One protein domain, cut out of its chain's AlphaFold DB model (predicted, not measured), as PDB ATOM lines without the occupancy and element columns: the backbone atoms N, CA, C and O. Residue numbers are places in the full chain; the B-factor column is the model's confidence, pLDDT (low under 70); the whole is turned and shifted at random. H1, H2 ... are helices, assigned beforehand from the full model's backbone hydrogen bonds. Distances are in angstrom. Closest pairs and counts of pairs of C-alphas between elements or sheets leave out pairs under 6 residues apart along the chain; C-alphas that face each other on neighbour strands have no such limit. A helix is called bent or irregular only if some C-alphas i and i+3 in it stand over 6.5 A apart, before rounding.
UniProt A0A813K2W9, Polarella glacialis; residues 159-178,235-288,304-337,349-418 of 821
ATOM      1  N   ALA A 159     -29.193 -25.826  25.352       84.19
ATOM      2  CA  ALA A 159     -27.875 -26.026  25.963       84.19
ATOM      3  C   ALA A 159     -27.498 -24.892  26.934       84.19
ATOM      4  O   ALA A 159     -27.020 -25.146  28.037       84.19
ATOM      5  N   GLN A 160     -27.754 -23.641  26.537       86.00
ATOM      6  CA  GLN A 160     -27.498 -22.470  27.373       86.00
ATOM      7  C   GLN A 160     -28.389 -22.462  28.622       86.00
ATOM      8  O   GLN A 160     -27.885 -22.270  29.727       86.00
ATOM      9  N   GLU A 161     -29.696 -22.704  28.464       90.50
ATOM     10  CA  GLU A 161     -30.630 -22.804  29.592       90.50
ATOM     11  C   GLU A 161     -30.199 -23.919  30.560       90.50
ATOM     12  O   GLU A 161     -30.151 -23.690  31.764       90.50
ATOM     13  N   PHE A 162     -29.795 -25.085  30.047       89.06
ATOM     14  CA  PHE A 162     -29.326 -26.215  30.849       89.06
ATOM     15  C   PHE A 162     -28.064 -25.881  31.651       89.06
ATOM     16  O   PHE A 162     -28.023 -26.157  32.849       89.06
ATOM     17  N   VAL A 163     -27.051 -25.266  31.031       87.81
ATOM     18  CA  VAL A 163     -25.813 -24.859  31.724       87.81
ATOM     19  C   VAL A 163     -26.118 -23.851  32.831       87.81
ATOM     20  O   VAL A 163     -25.640 -24.023  33.953       87.81
ATOM     21  N   LEU A 164     -26.952 -22.843  32.550       90.81
ATOM     22  CA  LEU A 164     -27.371 -21.856  33.549       90.81
ATOM     23  C   LEU A 164     -28.133 -22.517  34.703       90.81
ATOM     24  O   LEU A 164     -27.844 -22.235  35.867       90.81
ATOM     25  N   THR A 165     -29.066 -23.428  34.409       91.50
ATOM     26  CA  THR A 165     -29.793 -24.184  35.438       91.50
ATOM     27  C   THR A 165     -28.851 -25.059  36.260       91.50
ATOM     28  O   THR A 165     -28.982 -25.083  37.479       91.50
ATOM     29  N   CYS A 166     -27.866 -25.719  35.643       89.19
ATOM     30  CA  CYS A 166     -26.866 -26.510  36.364       89.19
ATOM     31  C   CYS A 166     -26.015 -25.647  37.293       89.19
ATOM     32  O   CYS A 166     -25.827 -26.021  38.449       89.19
ATOM     33  N   LEU A 167     -25.545 -24.492  36.813       89.56
ATOM     34  CA  LEU A 167     -24.775 -23.538  37.606       89.56
ATOM     35  C   LEU A 167     -25.580 -23.071  38.822       89.56
ATOM     36  O   LEU A 167     -25.129 -23.241  39.951       89.56
ATOM     37  N   VAL A 168     -26.787 -22.536  38.615       90.88
ATOM     38  CA  VAL A 168     -27.631 -22.031  39.712       90.88
ATOM     39  C   VAL A 168     -28.026 -23.151  40.672       90.88
ATOM     40  O   VAL A 168     -27.930 -22.976  41.883       90.88
ATOM     41  N   HIS A 169     -28.400 -24.326  40.163       90.12
ATOM     42  CA  HIS A 169     -28.686 -25.483  41.010       90.12
ATOM     43  C   HIS A 169     -27.470 -25.878  41.854       90.12
ATOM     44  O   HIS A 169     -27.626 -26.134  43.044       90.12
ATOM     45  N   PHE A 170     -26.270 -25.936  41.273       85.69
ATOM     46  CA  PHE A 170     -25.054 -26.309  41.998       85.69
ATOM     47  C   PHE A 170     -24.731 -25.315  43.124       85.69
ATOM     48  O   PHE A 170     -24.428 -25.733  44.239       85.69
ATOM     49  N   LEU A 171     -24.877 -24.011  42.855       85.00
ATOM     50  CA  LEU A 171     -24.698 -22.935  43.840       85.00
ATOM     51  C   LEU A 171     -25.656 -23.046  45.037       85.00
ATOM     52  O   LEU A 171     -25.329 -22.590  46.131       85.00
ATOM     53  N   VAL A 172     -26.843 -23.615  44.814       83.31
ATOM     54  CA  VAL A 172     -27.952 -23.617  45.773       83.31
ATOM     55  C   VAL A 172     -28.065 -24.947  46.515       83.31
ATOM     56  O   VAL A 172     -28.171 -24.957  47.734       83.31
ATOM     57  N   ALA A 173     -28.054 -26.074  45.802       74.69
ATOM     58  CA  ALA A 173     -28.557 -27.352  46.303       74.69
ATOM     59  C   ALA A 173     -27.491 -28.421  46.586       74.69
ATOM     60  O   ALA A 173     -27.786 -29.386  47.294       74.69
ATOM     61  N   GLU A 174     -26.280 -28.307  46.030       65.50
ATOM     62  CA  GLU A 174     -25.347 -29.445  45.945       65.50
ATOM     63  C   GLU A 174     -24.174 -29.389  46.940       65.50
ATOM     64  O   GLU A 174     -23.399 -30.338  47.034       65.50
ATOM     65  N   THR A 175     -24.098 -28.361  47.795       57.84
ATOM     66  CA  THR A 175     -23.087 -28.279  48.871       57.84
ATOM     67  C   THR A 175     -23.246 -29.330  49.978       57.84
ATOM     68  O   THR A 175     -22.379 -29.440  50.843       57.84
ATOM     69  N   LEU A 176     -24.319 -30.130  49.956       51.66
ATOM     70  CA  LEU A 176     -24.600 -31.156  50.967       51.66
ATOM     71  C   LEU A 176     -23.859 -32.485  50.752       51.66
ATOM     72  O   LEU A 176     -23.808 -33.295  51.676       51.66
ATOM     73  N   PHE A 177     -23.249 -32.719  49.588       49.59
ATOM     74  CA  PHE A 177     -22.463 -33.935  49.351       49.59
ATOM     75  C   PHE A 177     -20.972 -33.691  49.631       49.59
ATOM     76  O   PHE A 177     -20.140 -33.630  48.728       49.59
ATOM     77  N   ALA A 178     -20.623 -33.547  50.913       43.38
ATOM     78  CA  ALA A 178     -19.247 -33.743  51.373       43.38
ATOM     79  C   ALA A 178     -18.866 -35.240  51.246       43.38
ATOM     80  O   ALA A 178     -19.747 -36.102  51.224       43.38
ATOM     81  N   GLY A 235     -20.176 -25.446  52.739       59.94
ATOM     82  CA  GLY A 235     -21.055 -24.321  52.395       59.94
ATOM     83  C   GLY A 235     -20.371 -23.048  51.881       59.94
ATOM     84  O   GLY A 235     -21.079 -22.137  51.462       59.94
ATOM     85  N   ALA A 236     -19.036 -22.972  51.828       70.50
ATOM     86  CA  ALA A 236     -18.359 -21.847  51.178       70.50
ATOM     87  C   ALA A 236     -18.393 -21.986  49.643       70.50
ATOM     88  O   ALA A 236     -17.997 -23.019  49.093       70.50
ATOM     89  N   LEU A 237     -18.827 -20.930  48.944       77.88
ATOM     90  CA  LEU A 237     -18.780 -20.881  47.482       77.88
ATOM     91  C   LEU A 237     -17.325 -20.873  46.997       77.88
ATOM     92  O   LEU A 237     -16.481 -20.175  47.563       77.88
ATOM     93  N   SER A 238     -17.008 -21.614  45.929       84.31
ATOM     94  CA  SER A 238     -15.696 -21.436  45.295       84.31
ATOM     95  C   SER A 238     -15.611 -20.032  44.679       84.31
ATOM     96  O   SER A 238     -16.525 -19.648  43.941       84.31
ATOM     97  N   PRO A 239     -14.483 -19.315  44.855       85.44
ATOM     98  CA  PRO A 239     -14.195 -18.067  44.151       85.44
ATOM     99  C   PRO A 239     -14.404 -18.132  42.634       85.44
ATOM    100  O   PRO A 239     -14.736 -17.128  42.010       85.44
ATOM    101  N   CYS A 240     -14.188 -19.296  42.017       86.56
ATOM    102  CA  CYS A 240     -14.373 -19.456  40.577       86.56
ATOM    103  C   CYS A 240     -15.857 -19.472  40.197       86.56
ATOM    104  O   CYS A 240     -16.228 -18.884  39.187       86.56
ATOM    105  N   PHE A 241     -16.714 -20.081  41.024       87.25
ATOM    106  CA  PHE A 241     -18.162 -20.053  40.812       87.25
ATOM    107  C   PHE A 241     -18.758 -18.678  41.119       87.25
ATOM    108  O   PHE A 241     -19.670 -18.261  40.409       87.25
ATOM    109  N   GLU A 242     -18.202 -17.936  42.087       89.25
ATOM    110  CA  GLU A 242     -18.551 -16.520  42.313       89.25
ATOM    111  C   GLU A 242     -18.302 -15.707  41.034       89.25
ATOM    112  O   GLU A 242     -19.188 -15.002  40.553       89.25
ATOM    113  N   ARG A 243     -17.105 -15.851  40.448       91.31
ATOM    114  CA  ARG A 243     -16.707 -15.167  39.206       91.31
ATOM    115  C   ARG A 243     -17.567 -15.581  38.019       91.31
ATOM    116  O   ARG A 243     -17.955 -14.722  37.235       91.31
ATOM    117  N   LEU A 244     -17.895 -16.868  37.902       91.19
ATOM    118  CA  LEU A 244     -18.738 -17.373  36.819       91.19
ATOM    119  C   LEU A 244     -20.165 -16.815  36.921       91.19
ATOM    120  O   LEU A 244     -20.711 -16.354  35.919       91.19
ATOM    121  N   LEU A 245     -20.749 -16.788  38.126       92.88
ATOM    122  CA  LEU A 245     -22.045 -16.151  38.364       92.88
ATOM    123  C   LEU A 245     -21.996 -14.660  38.006       92.88
ATOM    124  O   LEU A 245     -22.851 -14.191  37.259       92.88
ATOM    125  N   LEU A 246     -20.985 -13.929  38.487       93.50
ATOM    126  CA  LEU A 246     -20.796 -12.508  38.178       93.50
ATOM    127  C   LEU A 246     -20.676 -12.254  36.672       93.50
ATOM    128  O   LEU A 246     -21.300 -11.322  36.170       93.50
ATOM    129  N   ALA A 247     -19.939 -13.097  35.950       93.25
ATOM    130  CA  ALA A 247     -19.815 -12.996  34.504       93.25
ATOM    131  C   ALA A 247     -21.175 -13.164  33.807       93.25
ATOM    132  O   ALA A 247     -21.532 -12.355  32.951       93.25
ATOM    133  N   HIS A 248     -21.972 -14.168  34.193       93.25
ATOM    134  CA  HIS A 248     -23.316 -14.362  33.635       93.25
ATOM    135  C   HIS A 248     -24.278 -13.224  33.981       93.25
ATOM    136  O   HIS A 248     -25.076 -12.840  33.127       93.25
ATOM    137  N   LEU A 249     -24.190 -12.660  35.189       93.44
ATOM    138  CA  LEU A 249     -24.946 -11.466  35.562       93.44
ATOM    139  C   LEU A 249     -24.567 -10.285  34.657       93.44
ATOM    140  O   LEU A 249     -25.439  -9.711  34.025       93.44
ATOM    141  N   GLN A 250     -23.278  -9.989  34.483       92.69
ATOM    142  CA  GLN A 250     -22.826  -8.894  33.612       92.69
ATOM    143  C   GLN A 250     -23.212  -9.089  32.139       92.69
ATOM    144  O   GLN A 250     -23.561  -8.123  31.463       92.69
ATOM    145  N   ALA A 251     -23.158 -10.324  31.637       91.06
ATOM    146  CA  ALA A 251     -23.450 -10.627  30.238       91.06
ATOM    147  C   ALA A 251     -24.951 -10.632  29.911       91.06
ATOM    148  O   ALA A 251     -25.338 -10.272  28.799       91.06
ATOM    149  N   HIS A 252     -25.797 -11.079  30.842       90.44
ATOM    150  CA  HIS A 252     -27.235 -11.232  30.601       90.44
ATOM    151  C   HIS A 252     -28.085 -10.140  31.257       90.44
ATOM    152  O   HIS A 252     -29.212  -9.934  30.820       90.44
ATOM    153  N   LEU A 253     -27.556  -9.435  32.255       90.44
ATOM    154  CA  LEU A 253     -28.199  -8.333  32.977       90.44
ATOM    155  C   LEU A 253     -27.256  -7.118  33.022       90.44
ATOM    156  O   LEU A 253     -26.850  -6.671  34.092       90.44
ATOM    157  N   PRO A 254     -26.834  -6.589  31.860       90.00
ATOM    158  CA  PRO A 254     -25.893  -5.482  31.837       90.00
ATOM    159  C   PRO A 254     -26.480  -4.262  32.551       90.00
ATOM    160  O   PRO A 254     -27.643  -3.905  32.359       90.00
ATOM    161  N   HIS A 255     -25.649  -3.595  33.352       89.00
ATOM    162  CA  HIS A 255     -26.004  -2.304  33.930       89.00
ATOM    163  C   HIS A 255     -26.307  -1.311  32.815       89.00
ATOM    164  O   HIS A 255     -25.540  -1.180  31.859       89.00
ATOM    165  N   SER A 256     -27.414  -0.593  32.951       81.25
ATOM    166  CA  SER A 256     -27.811   0.440  32.009       81.25
ATOM    167  C   SER A 256     -27.878   1.782  32.722       81.25
ATOM    168  O   SER A 256     -28.167   1.863  33.910       81.25
ATOM    169  N   GLN A 257     -27.601   2.863  31.996       75.75
ATOM    170  CA  GLN A 257     -27.856   4.208  32.521       75.75
ATOM    171  C   GLN A 257     -29.356   4.528  32.505       75.75
ATOM    172  O   GLN A 257     -29.827   5.283  33.340       75.75
ATOM    173  N   TYR A 258     -30.110   3.908  31.593       66.06
ATOM    174  CA  TYR A 258     -31.545   4.113  31.427       66.06
ATOM    175  C   TYR A 258     -32.271   2.772  31.334       66.06
ATOM    176  O   TYR A 258     -31.771   1.825  30.718       66.06
ATOM    177  N   GLU A 259     -33.472   2.684  31.900       62.91
ATOM    178  CA  GLU A 259     -34.375   1.570  31.614       62.91
ATOM    179  C   GLU A 259     -34.879   1.682  30.171       62.91
ATOM    180  O   GLU A 259     -35.628   2.602  29.825       62.91
ATOM    181  N   LEU A 260     -34.471   0.746  29.312       54.69
ATOM    182  CA  LEU A 260     -35.066   0.601  27.988       54.69
ATOM    183  C   LEU A 260     -36.535   0.193  28.150       54.69
ATOM    184  O   LEU A 260     -36.854  -0.742  28.885       54.69
ATOM    185  N   ALA A 261     -37.431   0.893  27.449       49.97
ATOM    186  CA  ALA A 261     -38.844   0.540  27.398       49.97
ATOM    187  C   ALA A 261     -39.002  -0.945  27.023       49.97
ATOM    188  O   ALA A 261     -38.342  -1.418  26.101       49.97
ATOM    189  N   TYR A 262     -39.879  -1.640  27.756       52.66
ATOM    190  CA  TYR A 262     -40.206  -3.080  27.827       52.66
ATOM    191  C   TYR A 262     -40.102  -3.983  26.568       52.66
ATOM    192  O   TYR A 262     -40.272  -5.195  26.685       52.66
ATOM    193  N   ALA A 263     -39.874  -3.455  25.368       50.19
ATOM    194  CA  ALA A 263     -40.144  -4.137  24.109       50.19
ATOM    195  C   ALA A 263     -39.110  -5.200  23.679       50.19
ATOM    196  O   ALA A 263     -39.482  -6.096  22.924       50.19
ATOM    197  N   HIS A 264     -37.851  -5.175  24.145       61.38
ATOM    198  CA  HIS A 264     -36.803  -6.050  23.576       61.38
ATOM    199  C   HIS A 264     -35.825  -6.646  24.591       61.38
ATOM    200  O   HIS A 264     -34.610  -6.567  24.424       61.38
ATOM    201  N   GLU A 265     -36.328  -7.291  25.640       72.62
ATOM    202  CA  GLU A 265     -35.431  -8.049  26.511       72.62
ATOM    203  C   GLU A 265     -35.042  -9.407  25.887       72.62
ATOM    204  O   GLU A 265     -35.928 -10.205  25.525       72.62
ATOM    205  N   PRO A 266     -33.735  -9.729  25.823       84.06
ATOM    206  CA  PRO A 266     -33.269 -11.039  25.395       84.06
ATOM    207  C   PRO A 266     -33.914 -12.161  26.214       84.06
ATOM    208  O   PRO A 266     -34.030 -12.089  27.439       84.06
ATOM    209  N   ARG A 267     -34.302 -13.259  25.553       85.62
ATOM    210  CA  ARG A 267     -34.865 -14.444  26.230       85.62
ATOM    211  C   ARG A 267     -33.943 -14.976  27.335       85.62
ATOM    212  O   ARG A 267     -34.443 -15.379  28.380       85.62
ATOM    213  N   ALA A 268     -32.627 -14.952  27.119       86.50
ATOM    214  CA  ALA A 268     -31.640 -15.421  28.092       86.50
ATOM    215  C   ALA A 268     -31.668 -14.612  29.402       86.50
ATOM    216  O   ALA A 268     -31.612 -15.204  30.476       86.50
ATOM    217  N   ALA A 269     -31.837 -13.287  29.319       88.06
ATOM    218  CA  ALA A 269     -31.973 -12.414  30.485       88.06
ATOM    219  C   ALA A 269     -33.241 -12.755  31.287       88.06
ATOM    220  O   ALA A 269     -33.171 -13.020  32.490       88.06
ATOM    221  N   ARG A 270     -34.383 -12.900  30.593       88.81
ATOM    222  CA  ARG A 270     -35.655 -13.341  31.198       88.81
ATOM    223  C   ARG A 270     -35.535 -14.682  31.893       88.81
ATOM    224  O   ARG A 270     -36.034 -14.848  33.006       88.81
ATOM    225  N   PHE A 271     -34.917 -15.636  31.207       92.12
ATOM    226  CA  PHE A 271     -34.720 -16.979  31.718       92.12
ATOM    227  C   PHE A 271     -33.857 -16.957  32.978       92.12
ATOM    228  O   PHE A 271     -34.285 -17.497  33.995       92.12
ATOM    229  N   LEU A 272     -32.705 -16.279  32.939       92.81
ATOM    230  CA  LEU A 272     -31.799 -16.174  34.081       92.81
ATOM    231  C   LEU A 272     -32.475 -15.493  35.277       92.81
ATOM    232  O   LEU A 272     -32.409 -16.021  36.380       92.81
ATOM    233  N   MET A 273     -33.185 -14.383  35.074       91.12
ATOM    234  CA  MET A 273     -33.893 -13.689  36.156       91.12
ATOM    235  C   MET A 273     -34.940 -14.568  36.836       91.12
ATOM    236  O   MET A 273     -35.001 -14.632  38.063       91.12
ATOM    237  N   ARG A 274     -35.755 -15.278  36.047       92.12
ATOM    238  CA  ARG A 274     -36.766 -16.191  36.593       92.12
ATOM    239  C   ARG A 274     -36.131 -17.416  37.249       92.12
ATOM    240  O   ARG A 274     -36.643 -17.875  38.262       92.12
ATOM    241  N   LEU A 275     -35.013 -17.907  36.715       93.75
ATOM    242  CA  LEU A 275     -34.235 -18.997  37.300       93.75
ATOM    243  C   LEU A 275     -33.670 -18.599  38.671       93.75
ATOM    244  O   LEU A 275     -33.847 -19.335  39.638       93.75
ATOM    245  N   LEU A 276     -33.040 -17.423  38.774       93.38
ATOM    246  CA  LEU A 276     -32.519 -16.889  40.035       93.38
ATOM    247  C   LEU A 276     -33.649 -16.673  41.043       93.38
ATOM    248  O   LEU A 276     -33.521 -17.101  42.186       93.38
ATOM    249  N   HIS A 277     -34.773 -16.091  40.616       92.25
ATOM    250  CA  HIS A 277     -35.961 -15.974  41.460       92.25
ATOM    251  C   HIS A 277     -36.402 -17.345  41.993       92.25
ATOM    252  O   HIS A 277     -36.549 -17.515  43.196       92.25
ATOM    253  N   GLU A 278     -36.596 -18.328  41.112       92.00
ATOM    254  CA  GLU A 278     -37.135 -19.644  41.467       92.00
ATOM    255  C   GLU A 278     -36.225 -20.435  42.417       92.00
ATOM    256  O   GLU A 278     -36.718 -21.098  43.324       92.00
ATOM    257  N   PHE A 279     -34.907 -20.371  42.223       91.56
ATOM    258  CA  PHE A 279     -33.956 -21.159  43.008       91.56
ATOM    259  C   PHE A 279     -33.473 -20.457  44.277       91.56
ATOM    260  O   PHE A 279     -33.243 -21.127  45.281       91.56
ATOM    261  N   LEU A 280     -33.277 -19.137  44.238       91.31
ATOM    262  CA  LEU A 280     -32.706 -18.402  45.368       91.31
ATOM    263  C   LEU A 280     -33.778 -17.794  46.257       91.31
ATOM    264  O   LEU A 280     -33.581 -17.774  47.462       91.31
ATOM    265  N   VAL A 281     -34.881 -17.302  45.688       90.75
ATOM    266  CA  VAL A 281     -35.770 -16.359  46.385       90.75
ATOM    267  C   VAL A 281     -37.145 -16.948  46.683       90.75
ATOM    268  O   VAL A 281     -37.665 -16.791  47.786       90.75
ATOM    269  N   ALA A 282     -37.733 -17.645  45.715       88.94
ATOM    270  CA  ALA A 282     -39.113 -18.099  45.754       88.94
ATOM    271  C   ALA A 282     -39.427 -18.889  47.045       88.94
ATOM    272  O   ALA A 282     -38.674 -19.806  47.379       88.94
ATOM    273  N   PRO A 283     -40.536 -18.581  47.760       83.31
ATOM    274  CA  PRO A 283     -40.975 -19.353  48.923       83.31
ATOM    275  C   PRO A 283     -41.057 -20.840  48.614       83.31
ATOM    276  O   PRO A 283     -41.554 -21.229  47.555       83.31
ATOM    277  N   GLN A 284     -40.602 -21.682  49.541       77.69
ATOM    278  CA  GLN A 284     -40.855 -23.108  49.411       77.69
ATOM    279  C   GLN A 284     -42.357 -23.364  49.627       77.69
ATOM    280  O   GLN A 284     -42.939 -22.856  50.585       77.69
ATOM    281  N   PRO A 285     -43.020 -24.131  48.745       71.38
ATOM    282  CA  PRO A 285     -44.392 -24.536  48.975       71.38
ATOM    283  C   PRO A 285     -44.421 -25.478  50.184       71.38
ATOM    284  O   PRO A 285     -43.493 -26.265  50.374       71.38
ATOM    285  N   LEU A 286     -45.501 -25.428  50.969       64.94
ATOM    286  CA  LEU A 286     -45.724 -26.370  52.067       64.94
ATOM    287  C   LEU A 286     -45.534 -27.804  51.552       64.94
ATOM    288  O   LEU A 286     -46.184 -28.226  50.590       64.94
ATOM    289  N   THR A 287     -44.618 -28.539  52.185       60.53
ATOM    290  CA  THR A 287     -44.112 -29.860  51.766       60.53
ATOM    291  C   THR A 287     -45.224 -30.897  51.580       60.53
ATOM    292  O   THR A 287     -45.065 -31.877  50.852       60.53
ATOM    293  N   GLU A 288     -46.379 -30.658  52.200       59.00
ATOM    294  CA  GLU A 288     -47.586 -31.476  52.102       59.00
ATOM    295  C   GLU A 288     -48.147 -31.570  50.674       59.00
ATOM    296  O   GLU A 288     -48.754 -32.583  50.327       59.00
ATOM    297  N   ASP A 304     -34.165 -25.626  54.770       85.94
ATOM    298  CA  ASP A 304     -34.459 -24.843  53.576       85.94
ATOM    299  C   ASP A 304     -33.143 -24.603  52.830       85.94
ATOM    300  O   ASP A 304     -32.186 -24.055  53.379       85.94
ATOM    301  N   VAL A 305     -33.078 -25.060  51.582       85.69
ATOM    302  CA  VAL A 305     -31.876 -24.974  50.754       85.69
ATOM    303  C   VAL A 305     -31.446 -23.511  50.572       85.69
ATOM    304  O   VAL A 305     -30.252 -23.224  50.508       85.69
ATOM    305  N   ARG A 306     -32.398 -22.568  50.611       90.94
ATOM    306  CA  ARG A 306     -32.136 -21.122  50.572       90.94
ATOM    307  C   ARG A 306     -31.384 -20.623  51.808       90.94
ATOM    308  O   ARG A 306     -30.694 -19.616  51.722       90.94
ATOM    309  N   ALA A 307     -31.478 -21.322  52.943       90.81
ATOM    310  CA  ALA A 307     -30.756 -20.993  54.173       90.81
ATOM    311  C   ALA A 307     -29.291 -21.464  54.161       90.81
ATOM    312  O   ALA A 307     -28.543 -21.201  55.106       90.81
ATOM    313  N   GLN A 308     -28.848 -22.184  53.128       88.19
ATOM    314  CA  GLN A 308     -27.450 -22.592  53.043       88.19
ATOM    315  C   GLN A 308     -26.550 -21.364  52.821       88.19
ATOM    316  O   GLN A 308     -26.905 -20.493  52.021       88.19
ATOM    317  N   PRO A 309     -25.372 -21.275  53.473       86.88
ATOM    318  CA  PRO A 309     -24.474 -20.126  53.321       86.88
ATOM    319  C   PRO A 309     -24.119 -19.812  51.860       86.88
ATOM    320  O   PRO A 309     -24.115 -18.646  51.471       86.88
ATOM    321  N   ALA A 310     -23.908 -20.841  51.030       85.69
ATOM    322  CA  ALA A 310     -23.665 -20.709  49.593       85.69
ATOM    323  C   ALA A 310     -24.831 -20.036  48.849       85.69
ATOM    324  O   ALA A 310     -24.611 -19.092  48.089       85.69
ATOM    325  N   ALA A 311     -26.067 -20.476  49.108       91.06
ATOM    326  CA  ALA A 311     -27.268 -19.905  48.506       91.06
ATOM    327  C   ALA A 311     -27.473 -18.447  48.946       91.06
ATOM    328  O   ALA A 311     -27.702 -17.577  48.107       91.06
ATOM    329  N   LEU A 312     -27.295 -18.150  50.238       93.31
ATOM    330  CA  LEU A 312     -27.366 -16.787  50.776       93.31
ATOM    331  C   LEU A 312     -26.276 -15.880  50.196       93.31
ATOM    332  O   LEU A 312     -26.526 -14.713  49.892       93.31
ATOM    333  N   HIS A 313     -25.070 -16.412  49.998       90.94
ATOM    334  CA  HIS A 313     -23.984 -15.693  49.344       90.94
ATOM    335  C   HIS A 313     -24.304 -15.404  47.872       90.94
ATOM    336  O   HIS A 313     -24.120 -14.272  47.422       90.94
ATOM    337  N   ALA A 314     -24.804 -16.392  47.126       92.56
ATOM    338  CA  ALA A 314     -25.220 -16.215  45.737       92.56
ATOM    339  C   ALA A 314     -26.362 -15.192  45.623       92.56
ATOM    340  O   ALA A 314     -26.281 -14.282  44.800       92.56
ATOM    341  N   ALA A 315     -27.366 -15.268  46.503       94.88
ATOM    342  CA  ALA A 315     -28.432 -14.274  46.601       94.88
ATOM    343  C   ALA A 315     -27.861 -12.873  46.863       94.88
ATOM    344  O   ALA A 315     -28.220 -11.928  46.166       94.88
ATOM    345  N   ARG A 316     -26.893 -12.743  47.781       94.56
ATOM    346  CA  ARG A 316     -26.215 -11.467  48.058       94.56
ATOM    347  C   ARG A 316     -25.497 -10.917  46.828       94.56
ATOM    348  O   ARG A 316     -25.606  -9.724  46.573       94.56
ATOM    349  N   LEU A 317     -24.789 -11.749  46.063       93.31
ATOM    350  CA  LEU A 317     -24.129 -11.324  44.820       93.31
ATOM    351  C   LEU A 317     -25.132 -10.819  43.779       93.31
ATOM    352  O   LEU A 317     -24.899  -9.780  43.161       93.31
ATOM    353  N   VAL A 318     -26.252 -11.526  43.615       94.31
ATOM    354  CA  VAL A 318     -27.341 -11.120  42.714       94.31
ATOM    355  C   VAL A 318     -27.919  -9.779  43.162       94.31
ATOM    356  O   VAL A 318     -27.981  -8.847  42.364       94.31
ATOM    357  N   THR A 319     -28.257  -9.637  44.446       94.62
ATOM    358  CA  THR A 319     -28.758  -8.378  45.008       94.62
ATOM    359  C   THR A 319     -27.763  -7.235  44.822       94.62
ATOM    360  O   THR A 319     -28.162  -6.148  44.414       94.62
ATOM    361  N   LEU A 320     -26.472  -7.464  45.083       94.69
ATOM    362  CA  LEU A 320     -25.436  -6.448  44.895       94.69
ATOM    363  C   LEU A 320     -25.368  -5.975  43.454       94.69
ATOM    364  O   LEU A 320     -25.364  -4.774  43.209       94.69
ATOM    365  N   HIS A 321     -25.342  -6.913  42.511       94.00
ATOM    366  CA  HIS A 321     -25.319  -6.587  41.096       94.00
ATOM    367  C   HIS A 321     -26.543  -5.755  40.694       94.00
ATOM    368  O   HIS A 321     -26.392  -4.755  40.001       94.00
ATOM    369  N   MET A 322     -27.737  -6.107  41.171       92.50
ATOM    370  CA  MET A 322     -28.949  -5.345  40.869       92.50
ATOM    371  C   MET A 322     -28.943  -3.937  41.473       92.50
ATOM    372  O   MET A 322     -29.257  -2.972  40.785       92.50
ATOM    373  N   LEU A 323     -28.598  -3.810  42.759       92.44
ATOM    374  CA  LEU A 323     -28.601  -2.524  43.465       92.44
ATOM    375  C   LEU A 323     -27.460  -1.605  43.013       92.44
ATOM    376  O   LEU A 323     -27.573  -0.388  43.129       92.44
ATOM    377  N   ALA A 324     -26.381  -2.169  42.466       93.00
ATOM    378  CA  ALA A 324     -25.296  -1.414  41.850       93.00
ATOM    379  C   ALA A 324     -25.665  -0.813  40.480       93.00
ATOM    380  O   ALA A 324     -24.870  -0.045  39.937       93.00
ATOM    381  N   ASN A 325     -26.837  -1.134  39.917       91.00
ATOM    382  CA  ASN A 325     -27.276  -0.578  38.642       91.00
ATOM    383  C   ASN A 325     -27.517   0.947  38.770       91.00
ATOM    384  O   ASN A 325     -28.388   1.365  39.543       91.00
ATOM    385  N   PRO A 326     -26.798   1.798  38.012       87.81
ATOM    386  CA  PRO A 326     -26.903   3.250  38.141       87.81
ATOM    387  C   PRO A 326     -28.297   3.797  37.801       87.81
ATOM    388  O   PRO A 326     -28.689   4.813  38.378       87.81
ATOM    389  N   ALA A 327     -29.073   3.119  36.945       85.56
ATOM    390  CA  ALA A 327     -30.450   3.514  36.638       85.56
ATOM    391  C   ALA A 327     -31.349   3.540  37.887       85.56
ATOM    392  O   ALA A 327     -32.239   4.384  37.990       85.56
ATOM    393  N   LEU A 328     -31.095   2.661  38.867       85.69
ATOM    394  CA  LEU A 328     -31.877   2.610  40.102       85.69
ATOM    395  C   LEU A 328     -31.705   3.892  40.925       85.69
ATOM    396  O   LEU A 328     -32.690   4.486  41.361       85.69
ATOM    397  N   ARG A 329     -30.454   4.336  41.099       85.12
ATOM    398  CA  ARG A 329     -30.138   5.568  41.828       85.12
ATOM    399  C   ARG A 329     -30.754   6.786  41.139       85.12
ATOM    400  O   ARG A 329     -31.404   7.588  41.802       85.12
ATOM    401  N   GLN A 330     -30.599   6.888  39.818       83.12
ATOM    402  CA  GLN A 330     -31.183   7.984  39.037       83.12
ATOM    403  C   GLN A 330     -32.709   8.026  39.181       83.12
ATOM    404  O   GLN A 330     -33.270   9.086  39.450       83.12
ATOM    405  N   GLY A 331     -33.381   6.871  39.118       81.00
ATOM    406  CA  GLY A 331     -34.826   6.781  39.349       81.00
ATOM    407  C   GLY A 331     -35.254   7.257  40.744       81.00
ATOM    408  O   GLY A 331     -36.332   7.847  40.898       81.00
ATOM    409  N   CYS A 332     -34.415   7.046  41.764       81.81
ATOM    410  CA  CYS A 332     -34.649   7.556  43.114       81.81
ATOM    411  C   CYS A 332     -34.457   9.078  43.222       81.81
ATOM    412  O   CYS A 332     -35.301   9.730  43.841       81.81
ATOM    413  N   GLU A 333     -33.414   9.633  42.600       81.38
ATOM    414  CA  GLU A 333     -33.091  11.070  42.609       81.38
ATOM    415  C   GLU A 333     -34.099  11.902  41.788       81.38
ATOM    416  O   GLU A 333     -34.580  12.941  42.253       81.38
ATOM    417  N   GLU A 334     -34.507  11.422  40.606       75.75
ATOM    418  CA  GLU A 334     -35.498  12.084  39.735       75.75
ATOM    419  C   GLU A 334     -36.859  12.270  40.418       75.75
ATOM    420  O   GLU A 334     -37.561  13.251  40.172       75.75
ATOM    421  N   SER A 335     -37.225  11.347  41.309       68.06
ATOM    422  CA  SER A 335     -38.480  11.420  42.065       68.06
ATOM    423  C   SER A 335     -38.505  12.568  43.076       68.06
ATOM    424  O   SER A 335     -39.579  12.946  43.543       68.06
ATOM    425  N   PHE A 336     -37.336  13.099  43.439       66.50
ATOM    426  CA  PHE A 336     -37.183  14.128  44.462       66.50
ATOM    427  C   PHE A 336     -36.939  15.522  43.864       66.50
ATOM    428  O   PHE A 336     -37.433  16.511  44.398       66.50
ATOM    429  N   GLY A 337     -36.235  15.612  42.729       58.16
ATOM    430  CA  GLY A 337     -35.792  16.881  42.132       58.16
ATOM    431  C   GLY A 337     -36.878  17.790  41.531       58.16
ATOM    432  O   GLY A 337     -36.559  18.899  41.099       58.16
ATOM    433  N   ALA A 349     -40.814   6.622  41.358       52.84
ATOM    434  CA  ALA A 349     -39.430   6.206  41.123       52.84
ATOM    435  C   ALA A 349     -39.418   4.945  40.264       52.84
ATOM    436  O   ALA A 349     -39.989   3.926  40.678       52.84
ATOM    437  N   ARG A 350     -38.827   5.042  39.068       63.06
ATOM    438  CA  ARG A 350     -38.652   3.895  38.180       63.06
ATOM    439  C   ARG A 350     -37.655   2.973  38.860       63.06
ATOM    440  O   ARG A 350     -36.461   3.241  38.908       63.06
ATOM    441  N   ILE A 351     -38.203   1.977  39.544       66.88
ATOM    442  CA  ILE A 351     -37.419   0.895  40.100       66.88
ATOM    443  C   ILE A 351     -37.097  -0.015  38.929       66.88
ATOM    444  O   ILE A 351     -38.022  -0.509  38.282       66.88
ATOM    445  N   THR A 352     -35.802  -0.283  38.749       73.75
ATOM    446  CA  THR A 352     -35.323  -1.273  37.779       73.75
ATOM    447  C   THR A 352     -36.152  -2.536  37.864       73.75
ATOM    448  O   THR A 352     -36.553  -2.995  38.941       73.75
ATOM    449  N   ARG A 353     -36.465  -3.103  36.708       74.38
ATOM    450  CA  ARG A 353     -37.285  -4.303  36.643       74.38
ATOM    451  C   ARG A 353     -36.725  -5.410  37.532       74.38
ATOM    452  O   ARG A 353     -37.495  -6.133  38.160       74.38
ATOM    453  N   GLU A 354     -35.407  -5.539  37.583       80.88
ATOM    454  CA  GLU A 354     -34.713  -6.507  38.412       80.88
ATOM    455  C   GLU A 354     -35.088  -6.321  39.880       80.88
ATOM    456  O   GLU A 354     -35.474  -7.283  40.539       80.88
ATOM    457  N   VAL A 355     -35.041  -5.086  40.387       82.12
ATOM    458  CA  VAL A 355     -35.400  -4.772  41.779       82.12
ATOM    459  C   VAL A 355     -36.897  -4.937  42.015       82.12
ATOM    460  O   VAL A 355     -37.285  -5.412  43.076       82.12
ATOM    461  N   THR A 356     -37.740  -4.643  41.028       80.12
ATOM    462  CA  THR A 356     -39.185  -4.896  41.131       80.12
ATOM    463  C   THR A 356     -39.491  -6.395  41.229       80.12
ATOM    464  O   THR A 356     -40.345  -6.799  42.013       80.12
ATOM    465  N   LEU A 357     -38.781  -7.230  40.462       79.06
ATOM    466  CA  LEU A 357     -39.010  -8.675  40.413       79.06
ATOM    467  C   LEU A 357     -38.370  -9.423  41.587       79.06
ATOM    468  O   LEU A 357     -38.961 -10.370  42.092       79.06
ATOM    469  N   LEU A 358     -37.153  -9.052  41.987       83.38
ATOM    470  CA  LEU A 358     -36.382  -9.783  42.995       83.38
ATOM    471  C   LEU A 358     -36.366  -9.088  44.359       83.38
ATOM    472  O   LEU A 358     -36.212  -9.777  45.360       83.38
ATOM    473  N   GLY A 359     -36.548  -7.767  44.439       85.31
ATOM    474  CA  GLY A 359     -36.448  -6.999  45.686       85.31
ATOM    475  C   GLY A 359     -37.482  -7.410  46.741       85.31
ATOM    476  O   GLY A 359     -37.082  -7.951  47.775       85.31
ATOM    477  N   PRO A 360     -38.796  -7.215  46.501       85.75
ATOM    478  CA  PRO A 360     -39.826  -7.610  47.463       85.75
ATOM    479  C   PRO A 360     -39.780  -9.108  47.816       85.75
ATOM    480  O   PRO A 360     -39.746  -9.419  49.009       85.75
ATOM    481  N   PRO A 361     -39.648 -10.044  46.847       87.75
ATOM    482  CA  PRO A 361     -39.510 -11.461  47.178       87.75
ATOM    483  C   PRO A 361     -38.253 -11.781  47.998       87.75
ATOM    484  O   PRO A 361     -38.305 -12.654  48.860       87.75
ATOM    485  N   SER A 362     -37.138 -11.066  47.796       89.31
ATOM    486  CA  SER A 362     -35.936 -11.241  48.627       89.31
ATOM    487  C   SER A 362     -36.185 -10.800  50.066       89.31
ATOM    488  O   SER A 362     -35.729 -11.466  50.992       89.31
ATOM    489  N   GLY A 363     -36.944  -9.720  50.272       89.75
ATOM    490  CA  GLY A 363     -37.348  -9.298  51.613       89.75
ATOM    491  C   GLY A 363     -38.269 -10.298  52.300       89.75
ATOM    492  O   GLY A 363     -38.037 -10.640  53.460       89.75
ATOM    493  N   GLN A 364     -39.245 -10.839  51.570       89.06
ATOM    494  CA  GLN A 364     -40.103 -11.909  52.073       89.06
ATOM    495  C   GLN A 364     -39.286 -13.154  52.439       89.06
ATOM    496  O   GLN A 364     -39.429 -13.675  53.543       89.06
ATOM    497  N   MET A 365     -38.384 -13.594  51.556       92.62
ATOM    498  CA  MET A 365     -37.492 -14.722  51.822       92.62
ATOM    499  C   MET A 365     -36.670 -14.495  53.094       92.62
ATOM    500  O   MET A 365     -36.570 -15.394  53.921       92.62
ATOM    501  N   VAL A 366     -36.079 -13.309  53.272       93.56
ATOM    502  CA  VAL A 366     -35.283 -13.015  54.469       93.56
ATOM    503  C   VAL A 366     -36.139 -13.078  55.731       93.56
ATOM    504  O   VAL A 366     -35.699 -13.665  56.717       93.56
ATOM    505  N   ALA A 367     -37.356 -12.533  55.702       90.88
ATOM    506  CA  ALA A 367     -38.283 -12.602  56.828       90.88
ATOM    507  C   ALA A 367     -38.670 -14.054  57.164       90.88
ATOM    508  O   ALA A 367     -38.580 -14.459  58.323       90.88
ATOM    509  N   GLU A 368     -39.035 -14.851  56.153       90.25
ATOM    510  CA  GLU A 368     -39.346 -16.281  56.296       90.25
ATOM    511  C   GLU A 368     -38.173 -17.040  56.921       90.25
ATOM    512  O   GLU A 368     -38.331 -17.712  57.942       90.25
ATOM    513  N   LEU A 369     -36.976 -16.893  56.343       91.75
ATOM    514  CA  LEU A 369     -35.778 -17.566  56.828       91.75
ATOM    515  C   LEU A 369     -35.419 -17.107  58.239       91.75
ATOM    516  O   LEU A 369     -35.079 -17.944  59.064       91.75
ATOM    517  N   LEU A 370     -35.532 -15.820  58.562       92.44
ATOM    518  CA  LEU A 370     -35.252 -15.318  59.906       92.44
ATOM    519  C   LEU A 370     -36.175 -15.960  60.951       92.44
ATOM    520  O   LEU A 370     -35.687 -16.420  61.983       92.44
ATOM    521  N   VAL A 371     -37.478 -16.052  60.670       89.81
ATOM    522  CA  VAL A 371     -38.454 -16.721  61.551       89.81
ATOM    523  C   VAL A 371     -38.129 -18.209  61.690       89.81
ATOM    524  O   VAL A 371     -38.085 -18.739  62.805       89.81
ATOM    525  N   CYS A 372     -37.828 -18.888  60.579       88.50
ATOM    526  CA  CYS A 372     -37.425 -20.291  60.598       88.50
ATOM    527  C   CYS A 372     -36.152 -20.502  61.427       88.50
ATOM    528  O   CYS A 372     -36.129 -21.370  62.297       88.50
ATOM    529  N   LEU A 373     -35.113 -19.692  61.220       88.50
ATOM    530  CA  LEU A 373     -33.838 -19.834  61.917       88.50
ATOM    531  C   LEU A 373     -33.942 -19.459  63.399       88.50
ATOM    532  O   LEU A 373     -33.289 -20.088  64.226       88.50
ATOM    533  N   ALA A 374     -34.780 -18.481  63.755       87.50
ATOM    534  CA  ALA A 374     -35.027 -18.111  65.146       87.50
ATOM    535  C   ALA A 374     -35.712 -19.236  65.945       87.50
ATOM    536  O   ALA A 374     -35.460 -19.374  67.141       87.50
ATOM    537  N   SER A 375     -36.541 -20.060  65.292       85.31
ATOM    538  CA  SER A 375     -37.192 -21.216  65.929       85.31
ATOM    539  C   SER A 375     -36.303 -22.468  66.011       85.31
ATOM    540  O   SER A 375     -36.544 -23.357  66.831       85.31
ATOM    541  N   GLN A 376     -35.248 -22.549  65.197       84.38
ATOM    542  CA  GLN A 376     -34.365 -23.710  65.129       84.38
ATOM    543  C   GLN A 376     -33.213 -23.625  66.144       84.38
ATOM    544  O   GLN A 376     -32.390 -22.716  66.125       84.38
ATOM    545  N   LYS A 377     -33.078 -24.650  66.997       75.44
ATOM    546  CA  LYS A 377     -32.010 -24.720  68.017       75.44
ATOM    547  C   LYS A 377     -30.598 -24.958  67.455       75.44
ATOM    548  O   LYS A 377     -29.628 -24.722  68.168       75.44
ATOM    549  N   GLN A 378     -30.480 -25.469  66.226       75.75
ATOM    550  CA  GLN A 378     -29.225 -25.983  65.647       75.75
ATOM    551  C   GLN A 378     -28.686 -25.155  64.472       75.75
ATOM    552  O   GLN A 378     -27.841 -25.629  63.716       75.75
ATOM    553  N   VAL A 379     -29.167 -23.928  64.283       77.62
ATOM    554  CA  VAL A 379     -28.680 -23.091  63.182       77.62
ATOM    555  C   VAL A 379     -27.221 -22.706  63.417       77.62
ATOM    556  O   VAL A 379     -26.825 -22.324  64.516       77.62
ATOM    557  N   GLY A 380     -26.406 -22.795  62.369       87.81
ATOM    558  CA  GLY A 380     -25.039 -22.291  62.409       87.81
ATOM    559  C   GLY A 380     -25.018 -20.762  62.437       87.81
ATOM    560  O   GLY A 380     -25.714 -20.108  61.658       87.81
ATOM    561  N   LEU A 381     -24.156 -20.180  63.277       90.38
ATOM    562  CA  LEU A 381     -23.901 -18.733  63.310       90.38
ATOM    563  C   LEU A 381     -23.543 -18.170  61.919       90.38
ATOM    564  O   LEU A 381     -23.903 -17.043  61.594       90.38
ATOM    565  N   GLU A 382     -22.877 -18.969  61.082       90.62
ATOM    566  CA  GLU A 382     -22.508 -18.625  59.704       90.62
ATOM    567  C   GLU A 382     -23.723 -18.386  58.797       90.62
ATOM    568  O   GLU A 382     -23.761 -17.387  58.075       90.62
ATOM    569  N   THR A 383     -24.739 -19.252  58.862       92.00
ATOM    570  CA  THR A 383     -25.993 -19.096  58.110       92.00
ATOM    571  C   THR A 383     -26.702 -17.810  58.511       92.00
ATOM    572  O   THR A 383     -27.064 -17.006  57.654       92.00
ATOM    573  N   LEU A 384     -26.847 -17.578  59.817       94.00
ATOM    574  CA  LEU A 384     -27.504 -16.382  60.338       94.00
ATOM    575  C   LEU A 384     -26.739 -15.101  59.966       94.00
ATOM    576  O   LEU A 384     -27.344 -14.126  59.523       94.00
ATOM    577  N   THR A 385     -25.407 -15.126  60.063       93.44
ATOM    578  CA  THR A 385     -24.536 -14.015  59.648       93.44
ATOM    579  C   THR A 385     -24.651 -13.754  58.145       93.44
ATOM    580  O   THR A 385     -24.722 -12.603  57.716       93.44
ATOM    581  N   SER A 386     -24.700 -14.806  57.326       93.38
ATOM    582  CA  SER A 386     -24.848 -14.692  55.869       93.38
ATOM    583  C   SER A 386     -26.205 -14.107  55.482       93.38
ATOM    584  O   SER A 386     -26.268 -13.225  54.624       93.38
ATOM    585  N   LEU A 387     -27.274 -14.531  56.162       95.81
ATOM    586  CA  LEU A 387     -28.619 -13.991  55.974       95.81
ATOM    587  C   LEU A 387     -28.670 -12.509  56.371       95.81
ATOM    588  O   LEU A 387     -29.198 -11.683  55.631       95.81
ATOM    589  N   MET A 388     -28.049 -12.158  57.499       96.00
ATOM    590  CA  MET A 388     -27.948 -10.777  57.964       96.00
ATOM    591  C   MET A 388     -27.174  -9.894  56.977       96.00
ATOM    592  O   MET A 388     -27.581  -8.771  56.702       96.00
ATOM    593  N   ARG A 389     -26.080 -10.395  56.394       95.31
ATOM    594  CA  ARG A 389     -25.306  -9.672  55.369       95.31
ATOM    595  C   ARG A 389     -26.106  -9.415  54.104       95.31
ATOM    596  O   ARG A 389     -26.040  -8.311  53.572       95.31
ATOM    597  N   LEU A 390     -26.842 -10.417  53.621       95.44
ATOM    598  CA  LEU A 390     -27.783 -10.238  52.515       95.44
ATOM    599  C   LEU A 390     -28.795  -9.136  52.853       95.44
ATOM    600  O   LEU A 390     -29.042  -8.249  52.037       95.44
ATOM    601  N   TRP A 391     -29.325  -9.154  54.076       95.81
ATOM    602  CA  TRP A 391     -30.285  -8.159  54.529       95.81
ATOM    603  C   TRP A 391     -29.720  -6.741  54.581       95.81
ATOM    604  O   TRP A 391     -30.330  -5.809  54.067       95.81
ATOM    605  N   LEU A 392     -28.520  -6.576  55.130       95.19
ATOM    606  CA  LEU A 392     -27.842  -5.282  55.189       95.19
ATOM    607  C   LEU A 392     -27.569  -4.711  53.793       95.19
ATOM    608  O   LEU A 392     -27.727  -3.513  53.588       95.19
ATOM    609  N   VAL A 393     -27.228  -5.561  52.819       94.88
ATOM    610  CA  VAL A 393     -27.089  -5.140  51.417       94.88
ATOM    611  C   VAL A 393     -28.419  -4.639  50.848       94.88
ATOM    612  O   VAL A 393     -28.434  -3.597  50.197       94.88
ATOM    613  N   LEU A 394     -29.528  -5.346  51.102       93.44
ATOM    614  CA  LEU A 394     -30.866  -4.929  50.656       93.44
ATOM    615  C   LEU A 394     -31.290  -3.585  51.258       93.44
ATOM    616  O   LEU A 394     -31.938  -2.791  50.574       93.44
ATOM    617  N   LEU A 395     -30.930  -3.337  52.517       93.12
ATOM    618  CA  LEU A 395     -31.286  -2.115  53.236       93.12
ATOM    619  C   LEU A 395     -30.372  -0.928  52.912       93.12
ATOM    620  O   LEU A 395     -30.820   0.205  53.010       93.12
ATOM    621  N   GLN A 396     -29.122  -1.153  52.504       92.44
ATOM    622  CA  GLN A 396     -28.143  -0.086  52.257       92.44
ATOM    623  C   GLN A 396     -27.743  -0.004  50.771       92.44
ATOM    624  O   GLN A 396     -26.567  -0.197  50.441       92.44
ATOM    625  N   PRO A 397     -28.674   0.298  49.843       91.69
ATOM    626  CA  PRO A 397     -28.383   0.310  48.409       91.69
ATOM    627  C   PRO A 397     -27.298   1.326  48.016       91.69
ATOM    628  O   PRO A 397     -26.540   1.071  47.082       91.69
ATOM    629  N   TRP A 398     -27.123   2.419  48.770       91.19
ATOM    630  CA  TRP A 398     -26.038   3.389  48.554       91.19
ATOM    631  C   TRP A 398     -24.632   2.795  48.739       91.19
ATOM    632  O   TRP A 398     -23.659   3.320  48.202       91.19
ATOM    633  N   LYS A 399     -24.501   1.671  49.454       91.25
ATOM    634  CA  LYS A 399     -23.234   0.935  49.583       91.25
ATOM    635  C   LYS A 399     -23.035  -0.111  48.486       91.25
ATOM    636  O   LYS A 399     -21.909  -0.569  48.286       91.25
ATOM    637  N   ALA A 400     -24.100  -0.505  47.784       91.75
ATOM    638  CA  ALA A 400     -24.082  -1.652  46.881       91.75
ATOM    639  C   ALA A 400     -23.100  -1.471  45.722       91.75
ATOM    640  O   ALA A 400     -22.359  -2.402  45.418       91.75
ATOM    641  N   ARG A 401     -23.030  -0.274  45.124       91.69
ATOM    642  CA  ARG A 401     -22.093   0.023  44.030       91.69
ATOM    643  C   ARG A 401     -20.636  -0.147  44.456       91.69
ATOM    644  O   ARG A 401     -19.910  -0.909  43.827       91.69
ATOM    645  N   ARG A 402     -20.227   0.501  45.549       90.12
ATOM    646  CA  ARG A 402     -18.854   0.416  46.078       90.12
ATOM    647  C   ARG A 402     -18.488  -1.016  46.445       90.12
ATOM    648  O   ARG A 402     -17.403  -1.486  46.116       90.12
ATOM    649  N   LEU A 403     -19.419  -1.732  47.077       90.62
ATOM    650  CA  LEU A 403     -19.233  -3.140  47.402       90.62
ATOM    651  C   LEU A 403     -19.117  -3.999  46.137       90.62
ATOM    652  O   LEU A 403     -18.251  -4.863  46.070       90.62
ATOM    653  N   TYR A 404     -19.930  -3.744  45.115       92.12
ATOM    654  CA  TYR A 404     -19.869  -4.438  43.832       92.12
ATOM    655  C   TYR A 404     -18.548  -4.176  43.091       92.12
ATOM    656  O   TYR A 404     -17.904  -5.118  42.635       92.12
ATOM    657  N   GLU A 405     -18.075  -2.930  43.044       89.94
ATOM    658  CA  GLU A 405     -16.766  -2.565  42.480       89.94
ATOM    659  C   GLU A 405     -15.610  -3.219  43.255       89.94
ATOM    660  O   GLU A 405     -14.656  -3.738  42.660       89.94
ATOM    661  N   TRP A 406     -15.716  -3.274  44.586       87.12
ATOM    662  CA  TRP A 406     -14.792  -4.025  45.430       87.12
ATOM    663  C   TRP A 406     -14.806  -5.513  45.050       87.12
ATOM    664  O   TRP A 406     -13.739  -6.082  44.802       87.12
ATOM    665  N   TYR A 407     -15.987  -6.123  44.888       87.44
ATOM    666  CA  TYR A 407     -16.123  -7.523  44.470       87.44
ATOM    667  C   TYR A 407     -15.437  -7.763  43.135       87.44
ATOM    668  O   TYR A 407     -14.611  -8.665  43.044       87.44
ATOM    669  N   LEU A 408     -15.702  -6.933  42.128       88.75
ATOM    670  CA  LEU A 408     -15.089  -7.066  40.806       88.75
ATOM    671  C   LEU A 408     -13.568  -6.896  40.844       88.75
ATOM    672  O   LEU A 408     -12.855  -7.541  40.082       88.75
ATOM    673  N   SER A 409     -13.047  -6.073  41.752       85.88
ATOM    674  CA  SER A 409     -11.598  -5.905  41.885       85.88
ATOM    675  C   SER A 409     -10.898  -7.090  42.552       85.88
ATOM    676  O   SER A 409      -9.760  -7.415  42.215       85.88
ATOM    677  N   VAL A 410     -11.574  -7.745  43.494       82.19
ATOM    678  CA  VAL A 410     -11.045  -8.885  44.251       82.19
ATOM    679  C   VAL A 410     -11.308 -10.210  43.519       82.19
ATOM    680  O   VAL A 410     -10.525 -11.161  43.607       82.19
ATOM    681  N   ARG A 411     -12.407 -10.258  42.767       81.94
ATOM    682  CA  ARG A 411     -12.929 -11.380  41.984       81.94
ATOM    683  C   ARG A 411     -13.238 -10.894  40.561       81.94
ATOM    684  O   ARG A 411     -14.409 -10.771  40.207       81.94
ATOM    685  N   PRO A 412     -12.215 -10.618  39.732       81.94
ATOM    686  CA  PRO A 412     -12.449 -10.177  38.360       81.94
ATOM    687  C   PRO A 412     -13.262 -11.231  37.613       81.94
ATOM    688  O   PRO A 412     -12.894 -12.402  37.629       81.94
ATOM    689  N   ALA A 413     -14.370 -10.838  36.985       80.44
ATOM    690  CA  ALA A 413     -15.224 -11.771  36.248       80.44
ATOM    691  C   ALA A 413     -14.462 -12.435  35.090       80.44
ATOM    692  O   ALA A 413     -14.621 -13.630  34.841       80.44
ATOM    693  N   GLU A 414     -13.561 -11.681  34.456       83.31
ATOM    694  CA  GLU A 414     -12.722 -12.176  33.374       83.31
ATOM    695  C   GLU A 414     -11.810 -13.310  33.853       83.31
ATOM    696  O   GLU A 414     -11.138 -13.167  34.884       83.31
ATOM    697  N   PRO A 415     -11.749 -14.436  33.124       79.25
ATOM    698  CA  PRO A 415     -10.825 -15.504  33.448       79.25
ATOM    699  C   PRO A 415      -9.382 -15.013  33.324       79.25
ATOM    700  O   PRO A 415      -9.040 -14.257  32.413       79.25
ATOM    701  N   ARG A 416      -8.491 -15.490  34.195       74.06
ATOM    702  CA  ARG A 416      -7.059 -15.208  34.022       74.06
ATOM    703  C   ARG A 416      -6.619 -15.954  32.773       74.06
ATOM    704  O   ARG A 416      -6.893 -17.142  32.707       74.06
ATOM    705  N   LEU A 417      -5.991 -15.309  31.791       63.47
ATOM    706  CA  LEU A 417      -5.584 -15.976  30.542       63.47
ATOM    707  C   LEU A 417      -4.370 -16.890  30.751       63.47
ATOM    708  O   LEU A 417      -4.329 -18.014  30.249       63.47
ATOM    709  N   GLU A 418      -3.423 -16.464  31.581       57.16
ATOM    710  CA  GLU A 418      -2.262 -17.273  31.933       57.16
ATOM    711  C   GLU A 418      -2.645 -18.294  33.015       57.16
ATOM    712  O   GLU A 418      -3.313 -17.934  33.994       57.16
TER     713      GLU A 418
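What this domain is: This is residues 159 to 178, 235 to 288, 304 to 337 and 349 to 418 of the 821 residues of a protein of Polarella glacialis (UniProt A0A813K2W9). Seven helices gather round or beside one another with H4 at the core: H1, H2 and H3 cover one side of it, the hairpin of H6 and H7 covers the other, and H8 crosses it near its last residues. Short H5 lies beyond the end of H4 and touches no helix. H1, H2, H3, H4, H6 and H7 form an up-and-down bundle, each helix running against the one before it, with some pairs aligned and others crossed. The printed part has 178 residues with eight named helices, H1 to H8 in chain order, and no named strand, an all-helix class. It is compact, with a radius of gyration of the C-alphas of 16.4 A and spans of 49 by 45 by 34 A.

How they stand to each other: H1, residues 159 to 173, touches H3, residues 267 to 281, at a shallow tilt of 15 degrees, the same way; their closest C-alphas, of Val 172 and Phe 279, are 7.1 A apart. H2, residues 239 to 252, touches the hub H4, residues 309 to 323; the closest C-alphas, of Leu 249 and His 321, are 7.4 A apart. H3 touches H6, residues 353 to 375, with the C-alphas of Val 281 and Ser 362 closest at 5.6 A. H4 and H7, residues 381 to 395, touch at a shallow tilt of 10 degrees, the same way, with the C-alphas of Arg 316 and Leu 390 closest at 4.9 A. H6 and H7 form a hairpin, its closest C-alphas, of Val 366 and Leu 387, 6.9 A apart. H8, residues 397 to 410, touches residues 320 to 323 of H4 at a steep tilt of 67 degrees, with the C-alphas of Leu 320 and Ala 400 closest at 5.4 A. H4 and H5, residues 326 to 334, meet only through their link. Each O i to N i+4 pair is within hydrogen-bond range in H1, H2, H3, H4, H5 and H7, against 17 of 19 in H6 and 8 of 10 in H8.

Where its parts are: H1 begins at C-alpha 159 (-27.875, -26.026, 25.963) and is 20.4 A long. H6, the longest, spans 33.8 A and is irregular, with C-alphas 357 and 360 7.2 A apart; H8 is only just irregular, at 6.9 A between C-alphas 398 and 401. H8 ends at C-alpha 410 (-11.045, -8.885, 44.251).

The domain as a whole: The C-alphas of Ala 178 and Gly 337, the two farthest apart, are 54.1 A apart. Three cuts leave gaps between C-alphas of 9.6 A from 178 to 235, 14.8 A from 288 to 304 and 11.3 A from 337 to 349. The link from H2 to H3 is long, with 14 residues. The mean pLDDT of the printed part is 84.0, and 24 residues are under 70, among them 174 to 178 and 258 to 264.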